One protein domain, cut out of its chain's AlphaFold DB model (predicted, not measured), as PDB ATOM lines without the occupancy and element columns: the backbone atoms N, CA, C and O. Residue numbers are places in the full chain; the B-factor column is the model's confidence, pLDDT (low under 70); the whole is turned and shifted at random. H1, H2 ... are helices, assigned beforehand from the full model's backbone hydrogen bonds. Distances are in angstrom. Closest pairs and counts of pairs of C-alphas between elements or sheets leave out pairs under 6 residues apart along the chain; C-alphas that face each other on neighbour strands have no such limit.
ATOM      1  N   GLU A 116     124.083  79.202 110.411       94.25
ATOM      2  CA  GLU A 116     123.631  79.484 109.046       94.25
ATOM      3  C   GLU A 116     124.184  80.825 108.564       94.25
ATOM      4  O   GLU A 116     124.804  80.884 107.500       94.25
ATOM      5  N   GLU A 117     124.074  81.875 109.383       94.56
ATOM      6  CA  GLU A 117     124.644  83.186 109.067       94.56
ATOM      7  C   GLU A 117     126.168  83.100 108.888       94.56
ATOM      8  O   GLU A 117     126.731  83.679 107.955       94.56
ATOM      9  N   ARG A 118     126.851  82.325 109.744       94.50
ATOM     10  CA  ARG A 118     128.302  82.095 109.633       94.50
ATOM     11  C   ARG A 118     128.672  81.432 108.310       94.50
ATOM     12  O   ARG A 118     129.595  81.903 107.650       94.50
ATOM     13  N   VAL A 119     127.955  80.380 107.909       97.38
ATOM     14  CA  VAL A 119     128.183  79.691 106.628       97.38
ATOM     15  C   VAL A 119     127.942  80.635 105.451       97.38
ATOM     16  O   VAL A 119     128.783  80.714 104.556       97.38
ATOM     17  N   LEU A 120     126.840  81.391 105.460       96.69
ATOM     18  CA  LEU A 120     126.526  82.359 104.405       96.69
ATOM     19  C   LEU A 120     127.616  83.428 104.271       96.69
ATOM     20  O   LEU A 120     128.107  83.674 103.169       96.69
ATOM     21  N   ARG A 121     128.041  84.016 105.393       96.62
ATOM     22  CA  ARG A 121     129.090  85.039 105.423       96.62
ATOM     23  C   ARG A 121     130.422  84.499 104.911       96.62
ATOM     24  O   ARG A 121     131.039  85.121 104.054       96.62
ATOM     25  N   SER A 122     130.856  83.333 105.389       97.12
ATOM     26  CA  SER A 122     132.118  82.733 104.944       97.12
ATOM     27  C   SER A 122     132.083  82.320 103.474       97.12
ATOM     28  O   SER A 122     133.084  82.481 102.780       97.12
ATOM     29  N   ARG A 123     130.937  81.863 102.954       96.69
ATOM     30  CA  ARG A 123     130.788  81.575 101.522       96.69
ATOM     31  C   ARG A 123     130.908  82.843 100.673       96.69
ATOM     32  O   ARG A 123     131.591  82.815  99.655       96.69
ATOM     33  N   ALA A 124     130.319  83.954 101.116       96.56
ATOM     34  CA  ALA A 124     130.480  85.246 100.450       96.56
ATOM     35  C   ALA A 124     131.945  85.731 100.471       96.56
ATOM     36  O   ALA A 124     132.433  86.262  99.476       96.56
ATOM     37  N   GLU A 125     132.677  85.505 101.569       95.69
ATOM     38  CA  GLU A 125     134.118  85.799 101.647       95.69
ATOM     39  C   GLU A 125     134.933  84.971 100.641       95.69
ATOM     40  O   GLU A 125     135.814  85.524  99.977       95.69
ATOM     41  N   VAL A 126     134.631  83.671 100.512       96.00
ATOM     42  CA  VAL A 126     135.256  82.777  99.524       96.00
ATOM     43  C   VAL A 126     134.949  83.253  98.109       96.00
ATOM     44  O   VAL A 126     135.877  83.444  97.329       96.00
ATOM     45  N   GLN A 127     133.680  83.518  97.787       95.50
ATOM     46  CA  GLN A 127     133.277  84.016  96.471       95.50
ATOM     47  C   GLN A 127     134.024  85.302  96.099       95.50
ATOM     48  O   GLN A 127     134.629  85.367  95.034       95.50
ATOM     49  N   ALA A 128     134.065  86.285  97.001       95.75
ATOM     50  CA  ALA A 128     134.765  87.540  96.752       95.75
ATOM     51  C   ALA A 128     136.282  87.353  96.554       95.75
ATOM     52  O   ALA A 128     136.905  88.104  95.806       95.75
ATOM     53  N   ALA A 129     136.901  86.378  97.229       93.06
ATOM     54  CA  ALA A 129     138.313  86.058  97.023       93.06
ATOM     55  C   ALA A 129     138.555  85.402  95.654       93.06
ATOM     56  O   ALA A 129     139.503  85.775  94.968       93.06
ATOM     57  N   LEU A 130     137.688  84.471  95.244       90.12
ATOM     58  CA  LEU A 130     137.746  83.814  93.935       90.12
ATOM     59  C   LEU A 130     137.556  84.821  92.791       90.12
ATOM     60  O   LEU A 130     138.344  84.833  91.850       90.12
ATOM     61  N   GLU A 131     136.565  85.708  92.892       91.50
ATOM     62  CA  GLU A 131     136.320  86.772  91.909       91.50
ATOM     63  C   GLU A 131     137.521  87.718  91.782       91.50
ATOM     64  O   GLU A 131     137.974  87.992  90.671       91.50
ATOM     65  N   ALA A 132     138.114  88.133  92.907       90.06
ATOM     66  CA  ALA A 132     139.310  88.973  92.894       90.06
ATOM     67  C   ALA A 132     140.515  88.282  92.233       90.06
ATOM     68  O   ALA A 132     141.307  88.946  91.565       90.06
ATOM     69  N   ILE A 133     140.664  86.960  92.406       84.56
ATOM     70  CA  ILE A 133     141.694  86.186  91.701       84.56
ATOM     71  C   ILE A 133     141.423  86.226  90.194       84.56
ATOM     72  O   ILE A 133     142.328  86.564  89.442       84.56
ATOM     73  N   LEU A 134     140.189  85.960  89.748       83.50
ATOM     74  CA  LEU A 134     139.839  86.004  88.320       83.50
ATOM     75  C   LEU A 134     140.131  87.367  87.685       83.50
ATOM     76  O   LEU A 134     140.643  87.428  86.570       83.50
ATOM     77  N   ASP A 135     139.811  88.456  88.378       88.06
ATOM     78  CA  ASP A 135     140.069  89.805  87.874       88.06
ATOM     79  C   ASP A 135     141.568  90.094  87.750       88.06
ATOM     80  O   ASP A 135     141.998  90.699  86.764       88.06
ATOM     81  N   ALA A 136     142.373  89.610  88.700       82.50
ATOM     82  CA  ALA A 136     143.825  89.715  88.628       82.50
ATOM     83  C   ALA A 136     144.400  88.917  87.441       82.50
ATOM     84  O   ALA A 136     145.222  89.453  86.700       82.50
ATOM     85  N   GLU A 137     143.924  87.688  87.207       74.31
ATOM     86  CA  GLU A 137     144.360  86.868  86.064       74.31
ATOM     87  C   GLU A 137     143.996  87.515  84.719       74.31
ATOM     88  O   GLU A 137     144.822  87.580  83.812       74.31
ATOM     89  N   ARG A 138     142.783  88.072  84.583       81.25
ATOM     90  CA  ARG A 138     142.365  88.772  83.352       81.25
ATOM     91  C   ARG A 138     143.221  90.005  83.073       81.25
ATOM     92  O   ARG A 138     143.563  90.265  81.920       81.25
ATOM     93  N   ALA A 139     143.543  90.778  84.112       82.19
ATOM     94  CA  ALA A 139     144.399  91.953  83.984       82.19
ATOM     95  C   ALA A 139     145.813  91.567  83.526       82.19
ATOM     96  O   ALA A 139     146.391  92.231  82.662       82.19
ATOM     97  N   GLU A 140     146.349  90.468  84.053       71.62
ATOM     98  CA  GLU A 140     147.650  89.939  83.652       71.62
ATOM     99  C   GLU A 140     147.636  89.398  82.218       71.62
ATOM    100  O   GLU A 140     148.502  89.760  81.418       71.62
ATOM    101  N   ALA A 141     146.629  88.604  81.851       68.31
ATOM    102  CA  ALA A 141     146.485  88.086  80.496       68.31
ATOM    103  C   ALA A 141     146.402  89.216  79.456       68.31
ATOM    104  O   ALA A 141     147.020  89.118  78.392       68.31
ATOM    105  N   ALA A 142     145.707  90.314  79.779       75.62
ATOM    106  CA  ALA A 142     145.655  91.513  78.946       75.62
ATOM    107  C   ALA A 142     147.022  92.213  78.832       75.62
ATOM    108  O   ALA A 142     147.412  92.618  77.736       75.62
ATOM    109  N   ALA A 143     147.776  92.318  79.932       73.31
ATOM    110  CA  ALA A 143     149.124  92.885  79.918       73.31
ATOM    111  C   ALA A 143     150.097  92.039  79.076       73.31
ATOM    112  O   ALA A 143     150.884  92.584  78.302       73.31
ATOM    113  N   LEU A 144     150.018  90.709  79.179       65.19
ATOM    114  CA  LEU A 144     150.825  89.788  78.377       65.19
ATOM    115  C   LEU A 144     150.465  89.849  76.891       65.19
ATOM    116  O   LEU A 144     151.368  89.853  76.058       65.19
ATOM    117  N   GLN A 145     149.175  89.955  76.561       66.25
ATOM    118  CA  GLN A 145     148.724  90.122  75.180       66.25
ATOM    119  C   GLN A 145     149.245  91.434  74.578       66.25
ATOM    120  O   GLN A 145     149.775  91.420  73.474       66.25
ATOM    121  N   ALA A 146     149.192  92.547  75.319       72.19
ATOM    122  CA  ALA A 146     149.747  93.821  74.855       72.19
ATOM    123  C   ALA A 146     151.258  93.720  74.567       72.19
ATOM    124  O   ALA A 146     151.737  94.181  73.535       72.19
ATOM    125  N   VAL A 147     152.001  93.036  75.443       66.31
ATOM    126  CA  VAL A 147     153.432  92.765  75.244       66.31
ATOM    127  C   VAL A 147     153.685  91.842  74.042       66.31
ATOM    128  O   VAL A 147     154.717  91.987  73.388       66.31
ATOM    129  N   GLN A 148     152.793  90.892  73.741       59.84
ATOM    130  CA  GLN A 148     152.865  90.035  72.547       59.84
ATOM    131  C   GLN A 148     152.585  90.829  71.261       59.84
ATOM    132  O   GLN A 148     153.319  90.675  70.285       59.84
ATOM    133  N   ASP A 149     151.581  91.704  71.270       63.22
ATOM    134  CA  ASP A 149     151.152  92.488  70.106       63.22
ATOM    135  C   ASP A 149     152.202  93.532  69.675       63.22
ATOM    136  O   ASP A 149     152.304  93.873  68.496       63.22
ATOM    137  N   GLU A 150     153.043  93.996  70.604       60.22
ATOM    138  CA  GLU A 150     154.168  94.901  70.327       60.22
ATOM    139  C   GLU A 150     155.395  94.205  69.683       60.22
ATOM    140  O   GLU A 150     156.378  94.872  69.342       60.22
ATOM    141  N   ARG A 151     155.388  92.873  69.488       51.69
ATOM    142  CA  ARG A 151     156.581  92.095  69.085       51.69
ATOM    143  C   ARG A 151     156.567  91.620  67.626       51.69
ATOM    144  O   ARG A 151     155.618  91.018  67.140       51.69
ATOM    145  N   TYR A 161     161.402  80.304  77.395       29.55
ATOM    146  CA  TYR A 161     162.202  79.891  78.557       29.55
ATOM    147  C   TYR A 161     161.626  80.380  79.905       29.55
ATOM    148  O   TYR A 161     161.822  79.735  80.932       29.55
ATOM    149  N   LEU A 162     160.851  81.475  79.911       31.05
ATOM    150  CA  LEU A 162     160.082  81.945  81.078       31.05
ATOM    151  C   LEU A 162     158.719  81.242  81.212       31.05
ATOM    152  O   LEU A 162     158.167  81.207  82.311       31.05
ATOM    153  N   ALA A 163     158.193  80.654  80.132       35.12
ATOM    154  CA  ALA A 163     156.975  79.837  80.154       35.12
ATOM    155  C   ALA A 163     157.156  78.520  80.943       35.12
ATOM    156  O   ALA A 163     156.192  77.982  81.483       35.12
ATOM    157  N   ILE A 164     158.404  78.060  81.110       33.56
ATOM    158  CA  ILE A 164     158.774  76.840  81.854       33.56
ATOM    159  C   ILE A 164     158.418  76.933  83.354       33.56
ATOM    160  O   ILE A 164     158.210  75.913  84.003       33.56
ATOM    161  N   GLY A 165     158.284  78.141  83.912       34.12
ATOM    162  CA  GLY A 165     157.862  78.331  85.306       34.12
ATOM    163  C   GLY A 165     156.347  78.392  85.527       34.12
ATOM    164  O   GLY A 165     155.925  78.430  86.678       34.12
ATOM    165  N   LYS A 166     155.533  78.449  84.462       40.59
ATOM    166  CA  LYS A 166     154.130  78.903  84.539       40.59
ATOM    167  C   LYS A 166     153.086  77.786  84.515       40.59
ATOM    168  O   LYS A 166     152.031  77.938  85.112       40.59
ATOM    169  N   GLY A 167     153.404  76.647  83.898       33.81
ATOM    170  CA  GLY A 167     152.571  75.441  83.966       33.81
ATOM    171  C   GLY A 167     152.766  74.628  85.250       33.81
ATOM    172  O   GLY A 167     152.002  73.715  85.509       33.81
ATOM    173  N   ALA A 168     153.767  74.936  86.079       33.31
ATOM    174  CA  ALA A 168     154.235  74.032  87.132       33.31
ATOM    175  C   ALA A 168     153.246  73.773  88.289       33.31
ATOM    176  O   ALA A 168     153.425  72.776  88.978       33.31
ATOM    177  N   LEU A 169     152.219  74.611  88.504       35.44
ATOM    178  CA  LEU A 169     151.204  74.332  89.535       35.44
ATOM    179  C   LEU A 169     150.180  73.281  89.096       35.44
ATOM    180  O   LEU A 169     149.740  72.492  89.921       35.44
ATOM    181  N   TYR A 170     149.807  73.285  87.812       42.38
ATOM    182  CA  TYR A 170     148.710  72.468  87.269       42.38
ATOM    183  C   TYR A 170     149.180  71.413  86.246       42.38
ATOM    184  O   TYR A 170     148.423  70.516  85.884       42.38
ATOM    185  N   ALA A 171     150.456  71.455  85.843       34.50
ATOM    186  CA  ALA A 171     151.139  70.443  85.033       34.50
ATOM    187  C   ALA A 171     151.731  69.290  85.867       34.50
ATOM    188  O   ALA A 171     152.407  68.419  85.319       34.50
ATOM    189  N   THR A 172     151.460  69.213  87.173       36.03
ATOM    190  CA  THR A 172     151.893  68.068  87.997       36.03
ATOM    191  C   THR A 172     151.211  66.759  87.566       36.03
ATOM    192  O   THR A 172     151.751  65.681  87.805       36.03
ATOM    193  N   TRP A 173     150.110  66.827  86.803       38.47
ATOM    194  CA  TRP A 173     149.531  65.672  86.095       38.47
ATOM    195  C   TRP A 173     149.772  65.665  84.568       38.47
ATOM    196  O   TRP A 173     149.353  64.750  83.862       38.47
ATOM    197  N   GLY A 174     150.528  66.646  84.068       32.53
ATOM    198  CA  GLY A 174     151.079  66.748  82.712       32.53
ATOM    199  C   GLY A 174     152.278  65.835  82.427       32.53
ATOM    200  O   GLY A 174     152.749  65.704  81.298       32.53
ATOM    201  N   LEU A 175     152.753  65.098  83.435       31.27
ATOM    202  CA  LEU A 175     153.773  64.054  83.287       31.27
ATOM    203  C   LEU A 175     153.203  62.709  82.788       31.27
ATOM    204  O   LEU A 175     153.796  61.654  83.001       31.27
ATOM    205  N   ASN A 187     153.067  57.204  93.278       60.75
ATOM    206  CA  ASN A 187     152.520  58.545  93.128       60.75
ATOM    207  C   ASN A 187     152.217  59.121  94.534       60.75
ATOM    208  O   ASN A 187     151.355  58.564  95.223       60.75
ATOM    209  N   PRO A 188     152.876  60.212  94.978       58.06
ATOM    210  CA  PRO A 188     152.712  60.743  96.333       58.06
ATOM    211  C   PRO A 188     151.271  61.175  96.632       58.06
ATOM    212  O   PRO A 188     150.831  61.071  97.776       58.06
ATOM    213  N   PHE A 189     150.496  61.564  95.614       66.12
ATOM    214  CA  PHE A 189     149.077  61.899  95.756       66.12
ATOM    215  C   PHE A 189     148.203  60.664  95.964       66.12
ATOM    216  O   PHE A 189     147.288  60.702  96.778       66.12
ATOM    217  N   VAL A 190     148.497  59.549  95.288       65.00
ATOM    218  CA  VAL A 190     147.782  58.277  95.506       65.00
ATOM    219  C   VAL A 190     148.082  57.738  96.902       65.00
ATOM    220  O   VAL A 190     147.171  57.312  97.609       65.00
ATOM    221  N   THR A 191     149.345  57.803  97.326       70.06
ATOM    222  CA  THR A 191     149.750  57.427  98.684       70.06
ATOM    223  C   THR A 191     149.061  58.304  99.728       70.06
ATOM    224  O   THR A 191     148.451  57.774 100.652       70.06
ATOM    225  N   PHE A 192     149.074  59.629  99.552       78.69
ATOM    226  CA  PHE A 192     148.351  60.562 100.416       78.69
ATOM    227  C   PHE A 192     146.853  60.255 100.467       78.69
ATOM    228  O   PHE A 192     146.309  60.108 101.554       78.69
ATOM    229  N   SER A 193     146.212  60.098  99.305       75.75
ATOM    230  CA  SER A 193     144.791  59.766  99.159       75.75
ATOM    231  C   SER A 193     144.433  58.504  99.941       75.75
ATOM    232  O   SER A 193     143.516  58.513 100.757       75.75
ATOM    233  N   ASN A 194     145.194  57.424  99.755       77.69
ATOM    234  CA  ASN A 194     144.952  56.166 100.453       77.69
ATOM    235  C   ASN A 194     145.114  56.316 101.968       77.69
ATOM    236  O   ASN A 194     144.254  55.863 102.720       77.69
ATOM    237  N   THR A 195     146.188  56.966 102.422       83.69
ATOM    238  CA  THR A 195     146.455  57.130 103.854       83.69
ATOM    239  C   THR A 195     145.441  58.055 104.521       83.69
ATOM    240  O   THR A 195     144.976  57.755 105.619       83.69
ATOM    241  N   VAL A 196     145.059  59.158 103.872       86.50
ATOM    242  CA  VAL A 196     144.106  60.121 104.432       86.50
ATOM    243  C   VAL A 196     142.688  59.561 104.456       86.50
ATOM    244  O   VAL A 196     142.014  59.710 105.468       86.50
ATOM    245  N   VAL A 197     142.258  58.834 103.418       84.50
ATOM    246  CA  VAL A 197     140.956  58.148 103.398       84.50
ATOM    247  C   VAL A 197     140.913  57.033 104.443       84.50
ATOM    248  O   VAL A 197     139.928  56.914 105.170       84.50
ATOM    249  N   ALA A 198     141.978  56.237 104.568       88.50
ATOM    250  CA  ALA A 198     142.051  55.185 105.580       88.50
ATOM    251  C   ALA A 198     142.017  55.759 107.005       88.50
ATOM    252  O   ALA A 198     141.272  55.260 107.842       88.50
ATOM    253  N   ALA A 199     142.778  56.824 107.271       91.12
ATOM    254  CA  ALA A 199     142.777  57.497 108.566       91.12
ATOM    255  C   ALA A 199     141.436  58.176 108.863       91.12
ATOM    256  O   ALA A 199     140.945  58.081 109.985       91.12
ATOM    257  N   TRP A 200     140.819  58.812 107.861       91.44
ATOM    258  CA  TRP A 200     139.474  59.364 107.975       91.44
ATOM    259  C   TRP A 200     138.490  58.263 108.363       91.44
ATOM    260  O   TRP A 200     137.723  58.432 109.293       91.44
ATOM    261  N   ASN A 201     138.547  57.084 107.759       90.31
ATOM    262  CA  ASN A 201     137.605  56.003 108.059       90.31
ATOM    263  C   ASN A 201     138.001  55.111 109.252       90.31
ATOM    264  O   ASN A 201     137.318  54.123 109.519       90.31
ATOM    265  N   ALA A 202     139.079  55.433 109.972       90.88
ATOM    266  CA  ALA A 202     139.544  54.637 111.102       90.88
ATOM    267  C   ALA A 202     138.609  54.758 112.316       90.88
ATOM    268  O   ALA A 202     138.148  55.851 112.653       90.88
ATOM    269  N   ASP A 203     138.385  53.630 112.999       88.94
ATOM    270  CA  ASP A 203     137.676  53.580 114.279       88.94
ATOM    271  C   ASP A 203     138.515  54.240 115.387       88.94
ATOM    272  O   ASP A 203     139.623  53.809 115.713       88.94
ATOM    273  N   ALA A 204     137.953  55.294 115.964       88.00
ATOM    274  CA  ALA A 204     138.507  56.140 117.010       88.00
ATOM    275  C   ALA A 204     137.919  55.831 118.400       88.00
ATOM    276  O   ALA A 204     138.202  56.535 119.375       88.00
ATOM    277  N   SER A 205     137.127  54.762 118.539       80.25
ATOM    278  CA  SER A 205     136.487  54.374 119.806       80.25
ATOM    279  C   SER A 205     137.478  54.088 120.943       80.25
ATOM    280  O   SER A 205     137.124  54.192 122.119       80.25
ATOM    281  N   ASN A 206     138.737  53.772 120.619       77.44
ATOM    282  CA  ASN A 206     139.825  53.584 121.585       77.44
ATOM    283  C   ASN A 206     140.410  54.905 122.139       77.44
ATOM    284  O   ASN A 206     141.284  54.862 123.005       77.44
ATOM    285  N   GLY A 207     139.925  56.060 121.671       74.50
ATOM    286  CA  GLY A 207     140.351  57.391 122.105       74.50
ATOM    287  C   GLY A 207     141.395  58.066 121.211       74.50
ATOM    288  O   GLY A 207     141.774  59.199 121.503       74.50
ATOM    289  N   SER A 208     141.851  57.423 120.133       81.88
ATOM    290  CA  SER A 208     142.753  58.031 119.148       81.88
ATOM    291  C   SER A 208     141.981  58.869 118.126       81.88
ATOM    292  O   SER A 208     141.017  58.388 117.546       81.88
ATOM    293  N   SER A 209     142.413  60.107 117.864       88.81
ATOM    294  CA  SER A 209     141.815  60.946 116.813       88.81
ATOM    295  C   SER A 209     142.196  60.471 115.412       88.81
ATOM    296  O   SER A 209     143.276  59.905 115.209       88.81
ATOM    297  N   TRP A 210     141.365  60.773 114.413       92.38
ATOM    298  CA  TRP A 210     141.678  60.462 113.014       92.38
ATOM    299  C   TRP A 210     142.984  61.143 112.547       92.38
ATOM    300  O   TRP A 210     143.761  60.564 111.789       92.38
ATOM    301  N   ILE A 211     143.286  62.345 113.064       92.38
ATOM    302  CA  ILE A 211     144.551  63.056 112.802       92.38
ATOM    303  C   ILE A 211     145.744  62.281 113.369       92.38
ATOM    304  O   ILE A 211     146.789  62.210 112.722       92.38
ATOM    305  N   ALA A 212     145.607  61.679 114.557       91.62
ATOM    306  CA  ALA A 212     146.656  60.835 115.121       91.62
ATOM    307  C   ALA A 212     146.877  59.591 114.249       91.62
ATOM    308  O   ALA A 212     148.020  59.302 113.899       91.62
ATOM    309  N   PHE A 213     145.801  58.929 113.806       91.50
ATOM    310  CA  PHE A 213     145.899  57.825 112.845       91.50
ATOM    311  C   PHE A 213     146.602  58.248 111.553       91.50
ATOM    312  O   PHE A 213     147.498  57.542 111.094       91.50
ATOM    313  N   PHE A 214     146.253  59.405 110.988       93.38
ATOM    314  CA  PHE A 214     146.911  59.923 109.790       93.38
ATOM    315  C   PHE A 214     148.405  60.150 110.025       93.38
ATOM    316  O   PHE A 214     149.236  59.644 109.276       93.38
ATOM    317  N   ARG A 215     148.765  60.866 111.093       93.75
ATOM    318  CA  ARG A 215     150.159  61.165 111.440       93.75
ATOM    319  C   ARG A 215     150.990  59.897 111.643       93.75
ATOM    320  O   ARG A 215     152.161  59.872 111.264       93.75
ATOM    321  N   ASP A 216     150.410  58.871 112.250       91.62
ATOM    322  CA  ASP A 216     151.119  57.632 112.564       91.62
ATOM    323  C   ASP A 216     151.274  56.725 111.324       91.62
ATOM    324  O   ASP A 216     152.212  55.933 111.268       91.62
ATOM    325  N   ASN A 217     150.418  56.887 110.302       90.31
ATOM    326  CA  ASN A 217     150.431  56.084 109.069       90.31
ATOM    327  C   ASN A 217     150.952  56.826 107.822       90.31
ATOM    328  O   ASN A 217     151.159  56.200 106.783       90.31
ATOM    329  N   PHE A 218     151.177  58.140 107.899       92.19
ATOM    330  CA  PHE A 218     151.762  58.945 106.826       92.19
ATOM    331  C   PHE A 218     153.209  59.297 107.174       92.19
ATOM    332  O   PHE A 218     153.462  60.125 108.056       92.19
ATOM    333  N   SER A 219     154.176  58.637 106.531       90.88
ATOM    334  CA  SER A 219     155.591  58.757 106.901       90.88
ATOM    335  C   SER A 219     156.153  60.160 106.631       90.88
ATOM    336  O   SER A 219     155.577  60.957 105.887       90.88
ATOM    337  N   GLN A 220     157.300  60.477 107.239       91.50
ATOM    338  CA  GLN A 220     157.984  61.751 106.989       91.50
ATOM    339  C   GLN A 220     158.462  61.865 105.536       91.50
ATOM    340  O   GLN A 220     158.412  62.946 104.954       91.50
ATOM    341  N   GLU A 221     158.872  60.754 104.928       86.88
ATOM    342  CA  GLU A 221     159.259  60.683 103.521       86.88
ATOM    343  C   GLU A 221     158.065  60.954 102.601       86.88
ATOM    344  O   GLU A 221     158.167  61.808 101.725       86.88
ATOM    345  N   GLN A 222     156.917  60.310 102.849       85.19
ATOM    346  CA  GLN A 222     155.690  60.529 102.071       85.19
ATOM    347  C   GLN A 222     155.194  61.976 102.194       85.19
ATOM    348  O   GLN A 222     154.779  62.589 101.212       85.19
ATOM    349  N   HIS A 223     155.279  62.540 103.400       89.19
ATOM    350  CA  HIS A 223     155.006  63.947 103.654       89.19
ATOM    351  C   HIS A 223     155.918  64.868 102.845       89.19
ATOM    352  O   HIS A 223     155.433  65.754 102.145       89.19
ATOM    353  N   ARG A 224     157.232  64.639 102.909       86.88
ATOM    354  CA  ARG A 224     158.225  65.418 102.169       86.88
ATOM    355  C   ARG A 224     157.951  65.378 100.667       86.88
ATOM    356  O   ARG A 224     157.912  66.430 100.040       86.88
ATOM    357  N   GLU A 225     157.717  64.190 100.114       77.81
ATOM    358  CA  GLU A 225     157.443  63.992  98.687       77.81
ATOM    359  C   GLU A 225     156.168  64.705  98.229       77.81
ATOM    360  O   GLU A 225     156.192  65.394  97.211       77.81
ATOM    361  N   LEU A 226     155.070  64.593  98.985       80.50
ATOM    362  CA  LEU A 226     153.823  65.289  98.664       80.50
ATOM    363  C   LEU A 226     153.994  66.811  98.729       80.50
ATOM    364  O   LEU A 226     153.563  67.518  97.823       80.50
ATOM    365  N   VAL A 227     154.606  67.327  99.796       81.81
ATOM    366  CA  VAL A 227     154.735  68.774 100.007       81.81
ATOM    367  C   VAL A 227     155.673  69.407  98.972       81.81
ATOM    368  O   VAL A 227     155.354  70.468  98.432       81.81
ATOM    369  N   GLU A 228     156.772  68.731  98.616       74.06
ATOM    370  CA  GLU A 228     157.637  69.137  97.501       74.06
ATOM    371  C   GLU A 228     156.884  69.105  96.164       74.06
ATOM    372  O   GLU A 228     157.015  70.040  95.369       74.06
ATOM    373  N   ALA A 229     156.071  68.068  95.921       70.81
ATOM    374  CA  ALA A 229     155.256  67.948  94.710       70.81
ATOM    375  C   ALA A 229     154.185  69.048  94.606       70.81
ATOM    376  O   ALA A 229     153.896  69.517  93.509       70.81
ATOM    377  N   LEU A 230     153.651  69.511  95.740       72.69
ATOM    378  CA  LEU A 230     152.755  70.670  95.831       72.69
ATOM    379  C   LEU A 230     153.490  72.019  95.684       72.69
ATOM    380  O   LEU A 230     152.849  73.069  95.655       72.69
ATOM    381  N   GLY A 231     154.824  72.019  95.594       72.75
ATOM    382  CA  GLY A 231     155.638  73.220  95.396       72.75
ATOM    383  C   GLY A 231     156.000  73.974  96.678       72.75
ATOM    384  O   GLY A 231     156.382  75.147  96.601       72.75
ATOM    385  N   PHE A 232     155.913  73.327  97.841       80.75
ATOM    386  CA  PHE A 232     156.235  73.919  99.139       80.75
ATOM    387  C   PHE A 232     157.496  73.308  99.774       80.75
ATOM    388  O   PHE A 232     157.944  72.226  99.410       80.75
ATOM    389  N   ASP A 233     158.065  74.017 100.748       82.19
ATOM    390  CA  ASP A 233     159.098  73.549 101.668       82.19
ATOM    391  C   ASP A 233     158.464  72.618 102.724       82.19
ATOM    392  O   ASP A 233     157.659  73.081 103.544       82.19
ATOM    393  N   PRO A 234     158.842  71.323 102.760       86.75
ATOM    394  CA  PRO A 234     158.340  70.354 103.734       86.75
ATOM    395  C   PRO A 234     158.550  70.737 105.194       86.75
ATOM    396  O   PRO A 234     157.833  70.254 106.057       86.75
ATOM    397  N   SER A 235     159.512  71.602 105.513       91.06
ATOM    398  CA  SER A 235     159.725  72.055 106.893       91.06
ATOM    399  C   SER A 235     158.684  73.075 107.371       91.06
ATOM    400  O   SER A 235     158.645  73.406 108.558       91.06
ATOM    401  N   LYS A 236     157.861  73.607 106.460       91.25
ATOM    402  CA  LYS A 236     156.886  74.677 106.732       91.25
ATOM    403  C   LYS A 236     155.451  74.190 106.826       91.25
ATOM    404  O   LYS A 236     154.606  74.939 107.308       91.25
ATOM    405  N   ILE A 237     155.191  72.971 106.372       90.06
ATOM    406  CA  ILE A 237     153.881  72.329 106.429       90.06
ATOM    407  C   ILE A 237     154.012  71.107 107.324       90.06
ATOM    408  O   ILE A 237     154.996  70.381 107.235       90.06
ATOM    409  N   THR A 238     153.050  70.897 108.216       93.69
ATOM    410  CA  THR A 238     153.008  69.688 109.045       93.69
ATOM    411  C   THR A 238     152.013  68.674 108.489       93.69
ATOM    412  O   THR A 238     151.074  69.011 107.763       93.69
ATOM    413  N   ARG A 239     152.170  67.404 108.881       94.25
ATOM    414  CA  ARG A 239     151.213  66.338 108.540       94.25
ATOM    415  C   ARG A 239     149.818  66.643 109.093       94.25
ATOM    416  O   ARG A 239     148.820  66.391 108.431       94.25
ATOM    417  N   GLU A 240     149.743  67.251 110.268       93.06
ATOM    418  CA  GLU A 240     148.490  67.684 110.882       93.06
ATOM    419  C   GLU A 240     147.819  68.790 110.061       93.06
ATOM    420  O   GLU A 240     146.616  68.732 109.854       93.06
ATOM    421  N   GLN A 241     148.576  69.743 109.507       93.50
ATOM    422  CA  GLN A 241     148.014  70.773 108.624       93.50
ATOM    423  C   GLN A 241     147.465  70.188 107.315       93.50
ATOM    424  O   GLN A 241     146.448  70.670 106.814       93.50
ATOM    425  N   LEU A 242     148.088  69.137 106.768       91.00
ATOM    426  CA  LEU A 242     147.525  68.399 105.629       91.00
ATOM    427  C   LEU A 242     146.214  67.699 106.005       91.00
ATOM    428  O   LEU A 242     145.243  67.781 105.254       91.00
ATOM    429  N   ALA A 243     146.166  67.063 107.178       92.00
ATOM    430  CA  ALA A 243     144.954  66.440 107.700       92.00
ATOM    431  C   ALA A 243     143.837  67.483 107.921       92.00
ATOM    432  O   ALA A 243     142.738  67.348 107.391       92.00
ATOM    433  N   GLU A 244     144.116  68.588 108.608       93.38
ATOM    434  CA  GLU A 244     143.154  69.685 108.799       93.38
ATOM    435  C   GLU A 244     142.652  70.266 107.466       93.38
ATOM    436  O   GLU A 244     141.471  70.606 107.329       93.38
ATOM    437  N   SER A 245     143.536  70.362 106.467       90.44
ATOM    438  CA  SER A 245     143.163  70.822 105.127       90.44
ATOM    439  C   SER A 245     142.220  69.838 104.440       90.44
ATOM    440  O   SER A 245     141.233  70.258 103.836       90.44
ATOM    441  N   TYR A 246     142.478  68.536 104.576       88.88
ATOM    442  CA  TYR A 246     141.608  67.484 104.062       88.88
ATOM    443  C   TYR A 246     140.239  67.471 104.755       88.88
ATOM    444  O   TYR A 246     139.218  67.412 104.071       88.88
ATOM    445  N   GLU A 247     140.186  67.605 106.086       92.81
ATOM    446  CA  GLU A 247     138.919  67.746 106.818       92.81
ATOM    447  C   GLU A 247     138.125  68.945 106.293       92.81
ATOM    448  O   GLU A 247     136.949  68.817 105.944       92.81
ATOM    449  N   THR A 248     138.778  70.105 106.188       93.94
ATOM    450  CA  THR A 248     138.161  71.327 105.655       93.94
ATOM    451  C   THR A 248     137.603  71.088 104.253       93.94
ATOM    452  O   THR A 248     136.463  71.464 103.973       93.94
ATOM    453  N   ALA A 249     138.370  70.423 103.385       86.75
ATOM    454  CA  ALA A 249     137.944  70.091 102.034       86.75
ATOM    455  C   ALA A 249     136.727  69.152 102.020       86.75
ATOM    456  O   ALA A 249     135.807  69.403 101.247       86.75
ATOM    457  N   CYS A 250     136.662  68.132 102.885       88.56
ATOM    458  CA  CYS A 250     135.507  67.227 102.963       88.56
ATOM    459  C   CYS A 250     134.211  67.999 103.246       88.56
ATOM    460  O   CYS A 250     133.223  67.839 102.532       88.56
ATOM    461  N   PHE A 251     134.235  68.908 104.228       93.62
ATOM    462  CA  PHE A 251     133.078  69.750 104.541       93.62
ATOM    463  C   PHE A 251     132.692  70.679 103.385       93.62
ATOM    464  O   PHE A 251     131.513  70.795 103.058       93.62
ATOM    465  N   VAL A 252     133.670  71.342 102.763       90.00
ATOM    466  CA  VAL A 252     133.422  72.291 101.664       90.00
ATOM    467  C   VAL A 252     132.897  71.589 100.407       90.00
ATOM    468  O   VAL A 252     132.015  72.123  99.742       90.00
ATOM    469  N   MET A 253     133.416  70.405 100.074       81.25
ATOM    470  CA  MET A 253     133.081  69.689  98.835       81.25
ATOM    471  C   MET A 253     131.754  68.929  98.901       81.25
ATOM    472  O   MET A 253     131.130  68.677  97.866       81.25
ATOM    473  N   GLU A 254     131.316  68.559 100.100       83.81
ATOM    474  CA  GLU A 254     130.001  67.962 100.314       83.81
ATOM    475  C   GLU A 254     128.880  69.019 100.302       83.81
ATOM    476  O   GLU A 254     127.757  68.715  99.894       83.81
ATOM    477  N   ASP A 255     129.180  70.268 100.683       85.81
ATOM    478  CA  ASP A 255     128.253  71.398 100.579       85.81
ATOM    479  C   ASP A 255     128.054  71.802  99.110       85.81
ATOM    480  O   ASP A 255     128.895  72.458  98.493       85.81
ATOM    481  N   GLU A 256     126.910  71.418  98.544       81.56
ATOM    482  CA  GLU A 256     126.577  71.632  97.131       81.56
ATOM    483  C   GLU A 256     126.767  73.090  96.654       81.56
ATOM    484  O   GLU A 256     127.462  73.273  95.648       81.56
ATOM    485  N   PRO A 257     126.286  74.137  97.363       85.19
ATOM    486  CA  PRO A 257     126.508  75.523  96.943       85.19
ATOM    487  C   PRO A 257     127.991  75.913  96.858       85.19
ATOM    488  O   PRO A 257     128.387  76.670  95.971       85.19
ATOM    489  N   SER A 258     128.822  75.410  97.774       86.25
ATOM    490  CA  SER A 258     130.265  75.685  97.782       86.25
ATOM    491  C   SER A 258     130.995  74.919  96.681       86.25
ATOM    492  O   SER A 258     131.860  75.487  96.012       86.25
ATOM    493  N   ARG A 259     130.603  73.665  96.421       79.25
ATOM    494  CA  ARG A 259     131.118  72.874  95.296       79.25
ATOM    495  C   ARG A 259     130.824  73.540  93.952       79.25
ATOM    496  O   ARG A 259     131.713  73.618  93.107       79.25
ATOM    497  N   GLU A 260     129.606  74.043  93.747       74.69
ATOM    498  CA  GLU A 260     129.249  74.774  92.524       74.69
ATOM    499  C   GLU A 260     130.071  76.052  92.340       74.69
ATOM    500  O   GLU A 260     130.538  76.330  91.234       74.69
ATOM    501  N   LEU A 261     130.266  76.821  93.415       79.38
ATOM    502  CA  LEU A 261     131.075  78.038  93.396       79.38
ATOM    503  C   LEU A 261     132.516  77.746  92.947       79.38
ATOM    504  O   LEU A 261     133.035  78.420  92.056       79.38
ATOM    505  N   LEU A 262     133.144  76.718  93.524       77.31
ATOM    506  CA  LEU A 262     134.511  76.324  93.186       77.31
ATOM    507  C   LEU A 262     134.627  75.762  91.762       77.31
ATOM    508  O   LEU A 262     135.583  76.073  91.055       77.31
ATOM    509  N   ALA A 263     133.643  74.977  91.313       68.94
ATOM    510  CA  ALA A 263     133.613  74.450  89.950       68.94
ATOM    511  C   ALA A 263     133.499  75.570  88.902       68.94
ATOM    512  O   ALA A 263     134.204  75.548  87.893       68.94
ATOM    513  N   ARG A 264     132.655  76.582  89.153       70.44
ATOM    514  CA  ARG A 264     132.542  77.765  88.281       70.44
ATOM    515  C   ARG A 264     133.849  78.548  88.236       70.44
ATOM    516  O   ARG A 264     134.311  78.876  87.147       70.44
ATOM    517  N   PHE A 265     134.473  78.780  89.393       76.44
ATOM    518  CA  PHE A 265     135.782  79.427  89.453       76.44
ATOM    519  C   PHE A 265     136.826  78.677  88.624       76.44
ATOM    520  O   PHE A 265     137.505  79.309  87.827       76.44
ATOM    521  N   ALA A 266     136.925  77.351  88.752       69.44
ATOM    522  CA  ALA A 266     137.889  76.559  87.989       69.44
ATOM    523  C   ALA A 266     137.722  76.758  86.470       69.44
ATOM    524  O   ALA A 266     138.702  76.987  85.763       69.44
ATOM    525  N   VAL A 267     136.480  76.749  85.975       64.88
ATOM    526  CA  VAL A 267     136.171  77.002  84.557       64.88
ATOM    527  C   VAL A 267     136.550  78.424  84.138       64.88
ATOM    528  O   VAL A 267     137.148  78.622  83.079       64.88
ATOM    529  N   ASP A 268     136.193  79.427  84.936       68.69
ATOM    530  CA  ASP A 268     136.439  80.827  84.585       68.69
ATOM    531  C   ASP A 268     137.905  81.235  84.757       68.69
ATOM    532  O   ASP A 268     138.374  82.115  84.034       68.69
ATOM    533  N   TYR A 269     138.642  80.560  85.638       70.62
ATOM    534  CA  TYR A 269     140.079  80.731  85.827       70.62
ATOM    535  C   TYR A 269     140.832  80.326  84.564       70.62
ATOM    536  O   TYR A 269     141.627  81.109  84.056       70.62
ATOM    537  N   VAL A 270     140.502  79.170  83.974       64.31
ATOM    538  CA  VAL A 270     141.071  78.739  82.683       64.31
ATOM    539  C   VAL A 270     140.798  79.756  81.585       64.31
ATOM    540  O   VAL A 270     141.698  80.105  80.826       64.31
ATOM    541  N   LYS A 271     139.561  80.258  81.501       61.59
ATOM    542  CA  LYS A 271     139.188  81.261  80.492       61.59
ATOM    543  C   LYS A 271     139.914  82.593  80.677       61.59
ATOM    544  O   LYS A 271     140.022  83.343  79.711       61.59
ATOM    545  N   ALA A 272     140.334  82.916  81.899       66.31
ATOM    546  CA  ALA A 272     141.032  84.155  82.214       66.31
ATOM    547  C   ALA A 272     142.524  84.127  81.832       66.31
ATOM    548  O   ALA A 272     143.104  85.198  81.694       66.31
ATOM    549  N   GLN A 273     143.126  82.947  81.638       60.28
ATOM    550  CA  GLN A 273     144.553  82.787  81.319       60.28
ATOM    551  C   GLN A 273     144.901  83.188  79.873       60.28
ATOM    552  O   GLN A 273     144.077  83.086  78.956       60.28
ATOM    553  N   ASN A 274     146.156  83.597  79.633       57.03
ATOM    554  CA  ASN A 274     146.664  83.832  78.277       57.03
ATOM    555  C   ASN A 274     146.804  82.498  77.506       57.03
ATOM    556  O   ASN A 274     147.194  81.476  78.067       57.03
ATOM    557  N   ARG A 275     146.523  82.497  76.192       51.66
ATOM    558  CA  ARG A 275     146.517  81.286  75.343       51.66
ATOM    559  C   ARG A 275     147.861  80.547  75.274       51.66
ATOM    560  O   ARG A 275     147.860  79.359  74.969       51.66
ATOM    561  N   GLU A 276     148.982  81.219  75.538       47.97
ATOM    562  CA  GLU A 276     150.314  80.594  75.604       47.97
ATOM    563  C   GLU A 276     150.611  79.944  76.970       47.97
ATOM    564  O   GLU A 276     151.566  79.178  77.090       47.97
ATOM    565  N   GLU A 277     149.801  80.229  77.995       45.12
ATOM    566  CA  GLU A 277     149.961  79.729  79.369       45.12
ATOM    567  C   GLU A 277     149.084  78.500  79.664       45.12
ATOM    568  O   GLU A 277     149.328  77.785  80.637       45.12
ATOM    569  N   ILE A 278     148.113  78.193  78.794       45.97
ATOM    570  CA  ILE A 278     147.249  77.004  78.882       45.97
ATOM    571  C   ILE A 278     148.032  75.783  78.377       45.97
ATOM    572  O   ILE A 278     147.807  75.287  77.274       45.97
ATOM    573  N   ALA A 279     149.018  75.334  79.155       39.94
ATOM    574  CA  ALA A 279     149.842  74.187  78.779       39.94
ATOM    575  C   ALA A 279     149.243  72.836  79.198       39.94
ATOM    576  O   ALA A 279     149.534  71.859  78.530       39.94
ATOM    577  N   GLU A 280     148.396  72.753  80.226       43.59
ATOM    578  CA  GLU A 280     147.679  71.526  80.613       43.59
ATOM    579  C   GLU A 280     146.751  71.870  81.787       43.59
ATOM    580  O   GLU A 280     147.215  72.215  82.871       43.59
ATOM    581  N   PHE A 281     145.435  71.808  81.579       37.53
ATOM    582  CA  PHE A 281     144.455  71.934  82.656       37.53
ATOM    583  C   PHE A 281     143.752  70.592  82.837       37.53
ATOM    584  O   PHE A 281     143.069  70.113  81.930       37.53
ATOM    585  N   SER A 282     143.921  69.974  84.004       38.75
ATOM    586  CA  SER A 282     143.230  68.738  84.368       38.75
ATOM    587  C   SER A 282     142.338  69.019  85.576       38.75
ATOM    588  O   SER A 282     142.793  69.538  86.583       38.75
ATOM    589  N   GLY A 283     141.038  68.748  85.501       37.66
ATOM    590  CA  GLY A 283     140.085  69.193  86.515       37.66
ATOM    591  C   GLY A 283     140.123  68.511  87.896       37.66
ATOM    592  O   GLY A 283     139.143  68.656  88.617       37.66
ATOM    593  N   ALA A 284     141.228  67.861  88.292       43.06
ATOM    594  CA  ALA A 284     141.571  67.651  89.712       43.06
ATOM    595  C   ALA A 284     141.811  68.996  90.454       43.06
ATOM    596  O   ALA A 284     141.854  69.068  91.683       43.06
ATOM    597  N   VAL A 285     141.864  70.088  89.684       52.91
ATOM    598  CA  VAL A 285     142.061  71.486  90.074       52.91
ATOM    599  C   VAL A 285     141.217  71.971  91.260       52.91
ATOM    600  O   VAL A 285     141.721  72.763  92.045       52.91
ATOM    601  N   VAL A 286     139.960  71.544  91.454       58.34
ATOM    602  CA  VAL A 286     139.134  72.113  92.545       58.34
ATOM    603  C   VAL A 286     139.672  71.735  93.927       58.34
ATOM    604  O   VAL A 286     139.813  72.605  94.789       58.34
ATOM    605  N   PHE A 287     139.988  70.455  94.140       61.53
ATOM    606  CA  PHE A 287     140.575  70.005  95.401       61.53
ATOM    607  C   PHE A 287     141.962  70.620  95.603       61.53
ATOM    608  O   PHE A 287     142.270  71.085  96.698       61.53
ATOM    609  N   GLU A 288     142.769  70.692  94.542       66.25
ATOM    610  CA  GLU A 288     144.104  71.292  94.588       66.25
ATOM    611  C   GLU A 288     144.067  72.790  94.907       66.25
ATOM    612  O   GLU A 288     144.832  73.234  95.757       66.25
ATOM    613  N   ILE A 289     143.146  73.568  94.324       70.75
ATOM    614  CA  ILE A 289     142.945  74.987  94.667       70.75
ATOM    615  C   ILE A 289     142.635  75.126  96.157       70.75
ATOM    616  O   ILE A 289     143.226  75.969  96.831       70.75
ATOM    617  N   VAL A 290     141.712  74.308  96.675       75.38
ATOM    618  CA  VAL A 290     141.336  74.337  98.093       75.38
ATOM    619  C   VAL A 290     142.541  73.987  98.963       75.38
ATOM    620  O   VAL A 290     142.863  74.737  99.885       75.38
ATOM    621  N   LEU A 291     143.242  72.898  98.645       80.75
ATOM    622  CA  LEU A 291     144.411  72.437  99.387       80.75
ATOM    623  C   LEU A 291     145.536  73.481  99.368       80.75
ATOM    624  O   LEU A 291     146.015  73.878 100.425       80.75
ATOM    625  N   ILE A 292     145.920  73.994  98.198       79.06
ATOM    626  CA  ILE A 292     146.977  75.002  98.049       79.06
ATOM    627  C   ILE A 292     146.597  76.291  98.774       79.06
ATOM    628  O   ILE A 292     147.425  76.840  99.498       79.06
ATOM    629  N   ALA A 293     145.359  76.772  98.639       86.56
ATOM    630  CA  ALA A 293     144.919  77.976  99.337       86.56
ATOM    631  C   ALA A 293     145.011  77.812 100.863       86.56
ATOM    632  O   ALA A 293     145.474  78.722 101.557       86.56
ATOM    633  N   LEU A 294     144.633  76.642 101.390       87.25
ATOM    634  CA  LEU A 294     144.773  76.318 102.811       87.25
ATOM    635  C   LEU A 294     146.251  76.260 103.234       87.25
ATOM    636  O   LEU A 294     146.625  76.891 104.221       87.25
ATOM    637  N   LEU A 295     147.126  75.613 102.462       87.75
ATOM    638  CA  LEU A 295     148.567  75.542 102.751       87.75
ATOM    639  C   LEU A 295     149.263  76.911 102.683       87.75
ATOM    640  O   LEU A 295     150.092  77.250 103.534       87.75
ATOM    641  N   VAL A 296     148.888  77.747 101.715       85.75
ATOM    642  CA  VAL A 296     149.338  79.141 101.621       85.75
ATOM    643  C   VAL A 296     148.904  79.939 102.853       85.75
ATOM    644  O   VAL A 296     149.696  80.726 103.374       85.75
ATOM    645  N   MET A 297     147.681  79.727 103.348       90.06
ATOM    646  CA  MET A 297     147.189  80.359 104.575       90.06
ATOM    647  C   MET A 297     147.999  79.925 105.804       90.06
ATOM    648  O   MET A 297     148.407  80.788 106.578       90.06
ATOM    649  N   TYR A 298     148.307  78.632 105.954       85.94
ATOM    650  CA  TYR A 298     149.105  78.134 107.084       85.94
ATOM    651  C   TYR A 298     150.532  78.686 107.109       85.94
ATOM    652  O   TYR A 298     151.074  78.961 108.179       85.94
ATOM    653  N   THR A 299     151.140  78.856 105.938       82.88
ATOM    654  CA  THR A 299     152.545  79.266 105.822       82.88
ATOM    655  C   THR A 299     152.739  80.768 105.633       82.88
ATOM    656  O   THR A 299     153.876  81.243 105.634       82.88
ATOM    657  N   GLY A 300     151.666  81.533 105.404       77.69
ATOM    658  CA  GLY A 300     151.772  82.929 104.977       77.69
ATOM    659  C   GLY A 300     152.570  83.088 103.674       77.69
ATOM    660  O   GLY A 300     153.153  84.141 103.433       77.69
ATOM    661  N   GLY A 301     152.638  82.042 102.842       72.12
ATOM    662  CA  GLY A 301     153.470  81.992 101.634       72.12
ATOM    663  C   GLY A 301     154.966  81.771 101.869       72.12
ATOM    664  O   GLY A 301     155.676  81.476 100.913       72.12
ATOM    665  N   ALA A 302     155.454  81.833 103.113       75.75
ATOM    666  CA  ALA A 302     156.868  81.614 103.445       75.75
ATOM    667  C   ALA A 302     157.328  80.159 103.231       75.75
ATOM    668  O   ALA A 302     158.519  79.867 103.329       75.75
ATOM    669  N   GLY A 303     156.385  79.252 102.964       72.75
ATOM    670  CA  GLY A 303     156.647  77.870 102.587       72.75
ATOM    671  C   GLY A 303     156.661  77.616 101.088       72.75
ATOM    672  O   GLY A 303     156.899  76.483 100.715       72.75
ATOM    673  N   LEU A 304     156.412  78.598 100.218       76.56
ATOM    674  CA  LEU A 304     156.477  78.365  98.773       76.56
ATOM    675  C   LEU A 304     157.938  78.234  98.321       76.56
ATOM    676  O   LEU A 304     158.736  79.157  98.487       76.56
ATOM    677  N   ALA A 305     158.285  77.103  97.705       71.00
ATOM    678  CA  ALA A 305     159.564  76.950  97.018       71.00
ATOM    679  C   ALA A 305     159.577  77.804  95.738       71.00
ATOM    680  O   ALA A 305     158.528  78.230  95.259       71.00
ATOM    681  N   ALA A 306     160.742  78.013  95.117       58.84
ATOM    682  CA  ALA A 306     160.857  78.844  93.909       58.84
ATOM    683  C   ALA A 306     159.865  78.450  92.787       58.84
ATOM    684  O   ALA A 306     159.317  79.319  92.111       58.84
ATOM    685  N   LYS A 307     159.585  77.146  92.630       56.38
ATOM    686  CA  LYS A 307     158.599  76.620  91.668       56.38
ATOM    687  C   LYS A 307     157.142  76.926  92.063       56.38
ATOM    688  O   LYS A 307     156.348  77.293  91.200       56.38
ATOM    689  N   GLY A 308     156.798  76.832  93.351       56.84
ATOM    690  CA  GLY A 308     155.469  77.188  93.869       56.84
ATOM    691  C   GLY A 308     155.226  78.701  93.888       56.84
ATOM    692  O   GLY A 308     154.136  79.165  93.567       56.84
ATOM    693  N   ALA A 309     156.259  79.501  94.168       56.91
ATOM    694  CA  ALA A 309     156.180  80.963  94.175       56.91
ATOM    695  C   ALA A 309     155.898  81.550  92.782       56.91
ATOM    696  O   ALA A 309     155.138  82.506  92.660       56.91
ATOM    697  N   ALA A 310     156.449  80.952  91.720       53.91
ATOM    698  CA  ALA A 310     156.160  81.348  90.335       53.91
ATOM    699  C   ALA A 310     154.695  81.101  89.918       53.91
ATOM    700  O   ALA A 310     154.204  81.698  88.951       53.91
ATOM    701  N   SER A 311     154.024  80.228  90.666       52.78
ATOM    702  CA  SER A 311     152.707  79.686  90.376       52.78
ATOM    703  C   SER A 311     151.585  80.293  91.231       52.78
ATOM    704  O   SER A 311     150.439  80.338  90.802       52.78
ATOM    705  N   VAL A 312     151.904  80.809  92.423       60.56
ATOM    706  CA  VAL A 312     150.976  81.561  93.284       60.56
ATOM    707  C   VAL A 312     151.305  83.052  93.183       60.56
ATOM    708  O   VAL A 312     151.912  83.644  94.076       60.56
ATOM    709  N   ARG A 313     150.926  83.673  92.060       62.94
ATOM    710  CA  ARG A 313     151.250  85.084  91.761       62.94
ATOM    711  C   ARG A 313     150.504  86.058  92.660       62.94
ATOM    712  O   ARG A 313     151.077  87.015  93.172       62.94
ATOM    713  N   ASN A 314     149.238  85.754  92.930       75.56
ATOM    714  CA  ASN A 314     148.375  86.544  93.796       75.56
ATOM    715  C   ASN A 314     148.378  86.000  95.230       75.56
ATOM    716  O   ASN A 314     147.346  85.562  95.747       75.56
ATOM    717  N   LEU A 315     149.544  86.015  95.884       80.31
ATOM    718  CA  LEU A 315     149.730  85.420  97.213       80.31
ATOM    719  C   LEU A 315     148.727  85.951  98.246       80.31
ATOM    720  O   LEU A 315     148.092  85.165  98.943       80.31
ATOM    721  N   ALA A 316     148.525  87.270  98.304       85.44
ATOM    722  CA  ALA A 316     147.587  87.883  99.244       85.44
ATOM    723  C   ALA A 316     146.130  87.439  99.002       85.44
ATOM    724  O   ALA A 316     145.393  87.172  99.953       85.44
ATOM    725  N   LEU A 317     145.714  87.311  97.736       87.75
ATOM    726  CA  LEU A 317     144.372  86.827  97.396       87.75
ATOM    727  C   LEU A 317     144.224  85.333  97.698       87.75
ATOM    728  O   LEU A 317     143.195  84.912  98.218       87.75
ATOM    729  N   THR A 318     145.275  84.550  97.467       86.06
ATOM    730  CA  THR A 318     145.308  83.111  97.768       86.06
ATOM    731  C   THR A 318     145.252  82.852  99.278       86.06
ATOM    732  O   THR A 318     144.504  81.994  99.738       86.06
ATOM    733  N   GLN A 319     145.959  83.652 100.083       89.50
ATOM    734  CA  GLN A 319     145.854  83.627 101.548       89.50
ATOM    735  C   GLN A 319     144.445  83.986 102.024       89.50
ATOM    736  O   GLN A 319     143.904  83.350 102.936       89.50
ATOM    737  N   ARG A 320     143.833  85.003 101.406       92.25
ATOM    738  CA  ARG A 320     142.457  85.406 101.705       92.25
ATOM    739  C   ARG A 320     141.469  84.290 101.361       92.25
ATOM    740  O   ARG A 320     140.589  84.012 102.174       92.25
ATOM    741  N   LEU A 321     141.653  83.618 100.224       92.94
ATOM    742  CA  LEU A 321     140.877  82.442  99.839       92.94
ATOM    743  C   LEU A 321     141.018  81.323 100.879       92.94
ATOM    744  O   LEU A 321     140.008  80.846 101.388       92.94
ATOM    745  N   GLY A 322     142.245  80.963 101.268       92.25
ATOM    746  CA  GLY A 322     142.495  79.939 102.289       92.25
ATOM    747  C   GLY A 322     141.864  80.270 103.643       92.25
ATOM    748  O   GLY A 322     141.269  79.413 104.294       92.25
ATOM    749  N   THR A 323     141.918  81.540 104.049       95.50
ATOM    750  CA  THR A 323     141.261  82.023 105.274       95.50
ATOM    751  C   THR A 323     139.740  81.882 105.185       95.50
ATOM    752  O   THR A 323     139.109  81.407 106.133       95.50
ATOM    753  N   GLY A 324     139.149  82.263 104.048       96.56
ATOM    754  CA  GLY A 324     137.720  82.101 103.785       96.56
ATOM    755  C   GLY A 324     137.294  80.633 103.801       96.56
ATOM    756  O   GLY A 324     136.323  80.288 104.471       96.56
ATOM    757  N   LEU A 325     138.061  79.756 103.145       95.81
ATOM    758  CA  LEU A 325     137.814  78.312 103.095       95.81
ATOM    759  C   LEU A 325     137.869  77.672 104.484       95.81
ATOM    760  O   LEU A 325     136.969  76.914 104.837       95.81
ATOM    761  N   LYS A 326     138.859  78.030 105.314       96.50
ATOM    762  CA  LYS A 326     138.946  77.549 106.703       96.50
ATOM    763  C   LYS A 326     137.719  77.951 107.523       96.50
ATOM    764  O   LYS A 326     137.151  77.127 108.240       96.50
ATOM    765  N   ARG A 327     137.284  79.212 107.412       97.19
ATOM    766  CA  ARG A 327     136.085  79.706 108.113       97.19
ATOM    767  C   ARG A 327     134.818  79.016 107.622       97.19
ATOM    768  O   ARG A 327     133.985  78.637 108.442       97.19
ATOM    769  N   LEU A 328     134.698  78.822 106.309       97.56
ATOM    770  CA  LEU A 328     133.578  78.123 105.689       97.56
ATOM    771  C   LEU A 328     133.511  76.667 106.157       97.56
ATOM    772  O   LEU A 328     132.466  76.253 106.652       97.56
ATOM    773  N   GLY A 329     134.618  75.922 106.096       96.44
ATOM    774  CA  GLY A 329     134.689  74.543 106.585       96.44
ATOM    775  C   GLY A 329     134.326  74.429 108.066       96.44
ATOM    776  O   GLY A 329     133.508  73.590 108.438       96.44
ATOM    777  N   GLN A 330     134.826  75.335 108.914       96.06
ATOM    778  CA  GLN A 330     134.444  75.378 110.328       96.06
ATOM    779  C   GLN A 330     132.959  75.732 110.529       96.06
ATOM    780  O   GLN A 330     132.298  75.176 111.408       96.06
ATOM    781  N   GLY A 331     132.414  76.645 109.721       96.81
ATOM    782  CA  GLY A 331     130.991  76.983 109.709       96.81
ATOM    783  C   GLY A 331     130.118  75.780 109.351       96.81
ATOM    784  O   GLY A 331     129.155  75.500 110.062       96.81
ATOM    785  N   LEU A 332     130.489  75.039 108.306       97.62
ATOM    786  CA  LEU A 332     129.797  73.834 107.838       97.62
ATOM    787  C   LEU A 332     129.879  72.698 108.867       97.62
ATOM    788  O   LEU A 332     128.857  72.089 109.189       97.62
ATOM    789  N   LYS A 333     131.057  72.480 109.469       96.75
ATOM    790  CA  LYS A 333     131.251  71.545 110.589       96.75
ATOM    791  C   LYS A 333     130.326  71.874 111.756       96.75
ATOM    792  O   LYS A 333     129.595  71.009 112.235       96.75
ATOM    793  N   ASN A 334     130.278  73.139 112.161       96.50
ATOM    794  CA  ASN A 334     129.389  73.599 113.224       96.50
ATOM    795  C   ASN A 334     127.905  73.460 112.851       96.50
ATOM    796  O   ASN A 334     127.110  73.016 113.673       96.50
ATOM    797  N   ALA A 335     127.509  73.797 111.621       96.50
ATOM    798  CA  ALA A 335     126.129  73.636 111.164       96.50
ATOM    799  C   ALA A 335     125.680  72.167 111.229       96.50
ATOM    800  O   ALA A 335     124.582  71.867 111.704       96.50
ATOM    801  N   ARG A 336     126.561  71.240 110.836       96.75
ATOM    802  CA  ARG A 336     126.323  69.800 110.944       96.75
ATOM    803  C   ARG A 336     126.181  69.345 112.396       96.75
ATOM    804  O   ARG A 336     125.188  68.700 112.726       96.75
ATOM    805  N   ILE A 337     127.105  69.748 113.271       96.69
ATOM    806  CA  ILE A 337     127.031  69.462 114.712       96.69
ATOM    807  C   ILE A 337     125.730  70.015 115.312       96.69
ATOM    808  O   ILE A 337     125.065  69.315 116.065       96.69
ATOM    809  N   LYS A 338     125.307  71.236 114.962       96.44
ATOM    810  CA  LYS A 338     124.053  71.833 115.460       96.44
ATOM    811  C   LYS A 338     122.808  71.065 115.006       96.44
ATOM    812  O   LYS A 338     121.800  70.995 115.723       96.44
ATOM    813  N   LYS A 339     122.843  70.545 113.777       95.19
ATOM    814  CA  LYS A 339     121.738  69.798 113.171       95.19
ATOM    815  C   LYS A 339     121.583  68.418 113.811       95.19
ATOM    816  O   LYS A 339     120.466  68.065 114.173       95.19
ATOM    817  N   ALA A 340     122.681  67.679 113.956       95.44
ATOM    818  CA  ALA A 340     122.678  66.284 114.400       95.44
ATOM    819  C   ALA A 340     122.929  66.100 115.908       95.44
ATOM    820  O   ALA A 340     122.452  65.139 116.495       95.44
ATOM    821  N   GLY A 341     123.630  67.030 116.559       94.62
ATOM    822  CA  GLY A 341     123.964  66.999 117.986       94.62
ATOM    823  C   GLY A 341     122.789  67.398 118.877       94.62
ATOM    824  O   GLY A 341     122.879  68.365 119.635       94.62
TER     825      GLY A 341
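This is residues 116 to 151, 161 to 175 and 187 to 341 of the 505 residues of an uncharacterized protein of Pseudomonas asplenii (UniProt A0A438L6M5). H7 lies at the core, crossed by H5 and H9, while the long H1 runs side by side with H9 in the opposite direction and with H6 in the same direction. H2, H3 and H4 make a small group by the beginning of H5, on the side away from H1, and residues 146 to 151 stick out at the other extreme. The 206 printed residues hold nine named helices, H1 to H9 in order, and no named strand: the class is all helix. The whole is compact, with a radius of gyration of the C-alphas of 17.9 A, but elongated, spanning 67 by 42 by 26 A.

H1, residues 116 to 149, touches H9, residues 315 to 340, at a shallow tilt of 25 degrees, opposite ways; their closest C-alphas, Ser 122 and Leu 328, are 4.9 A apart. H1 also touches H6, residues 256 to 272, at 8 degrees, the same way, closest at the C-alphas of Arg 138 and Ala 272, 4.9 A. H6 and H9 are apart. H2, residues 188 to 200, touches H3, residues 210 to 217, with residues 195 to 200 alone; the closest C-alphas are Ala 199 and Phe 214, 4.9 A. With residues 188 to 192 alone H2 touches H4, residues 220 to 229, closest at the C-alphas of Pro 188 and Leu 226, 5.2 A. The hub is H5, residues 239 to 254, touching H3, H6, H7 and H9, but H6 only just and only at the corner, with 3 pairs of C-alphas within 8 A. H7, residues 285 to 299, touches H5 at a steep tilt of 43 degrees, closest at the C-alphas of Ser 245 and Leu 291, 6.1 A. H7 is about perpendicular to H9, at 77 degrees, and touches it closest at the C-alphas of Ala 293 and Gly 322, 4.3 A. H8, residues 306 to 309, touches no helix. Every O i to N i+4 pair is within hydrogen-bond range in H1 to H7 and H9; H8 is too short for such a pair, and its one O i to N i+3 pair is not within range.

H1 begins at C-alpha 116, (123.631, 79.484, 109.046), and is 49.4 A long. H6 is 24.3 A, H5 22.8 A and H7 20.5 A long. H9 is 37.3 A long and ends at C-alpha 340, (122.678, 66.284, 114.400).

The two C-alphas farthest apart, those of Glu 150 and Asn 206, are 67.4 A apart. Residues 152 to 160 and 176 to 186 are not printed; the gaps between C-alphas are 16.4 A and 11.3 A. The link from H6 to H7, 12 residues, is long. Mean pLDDT of the printed part is 76.9, and 58 residues are under 70, among them 161 to 175 and 270 to 288.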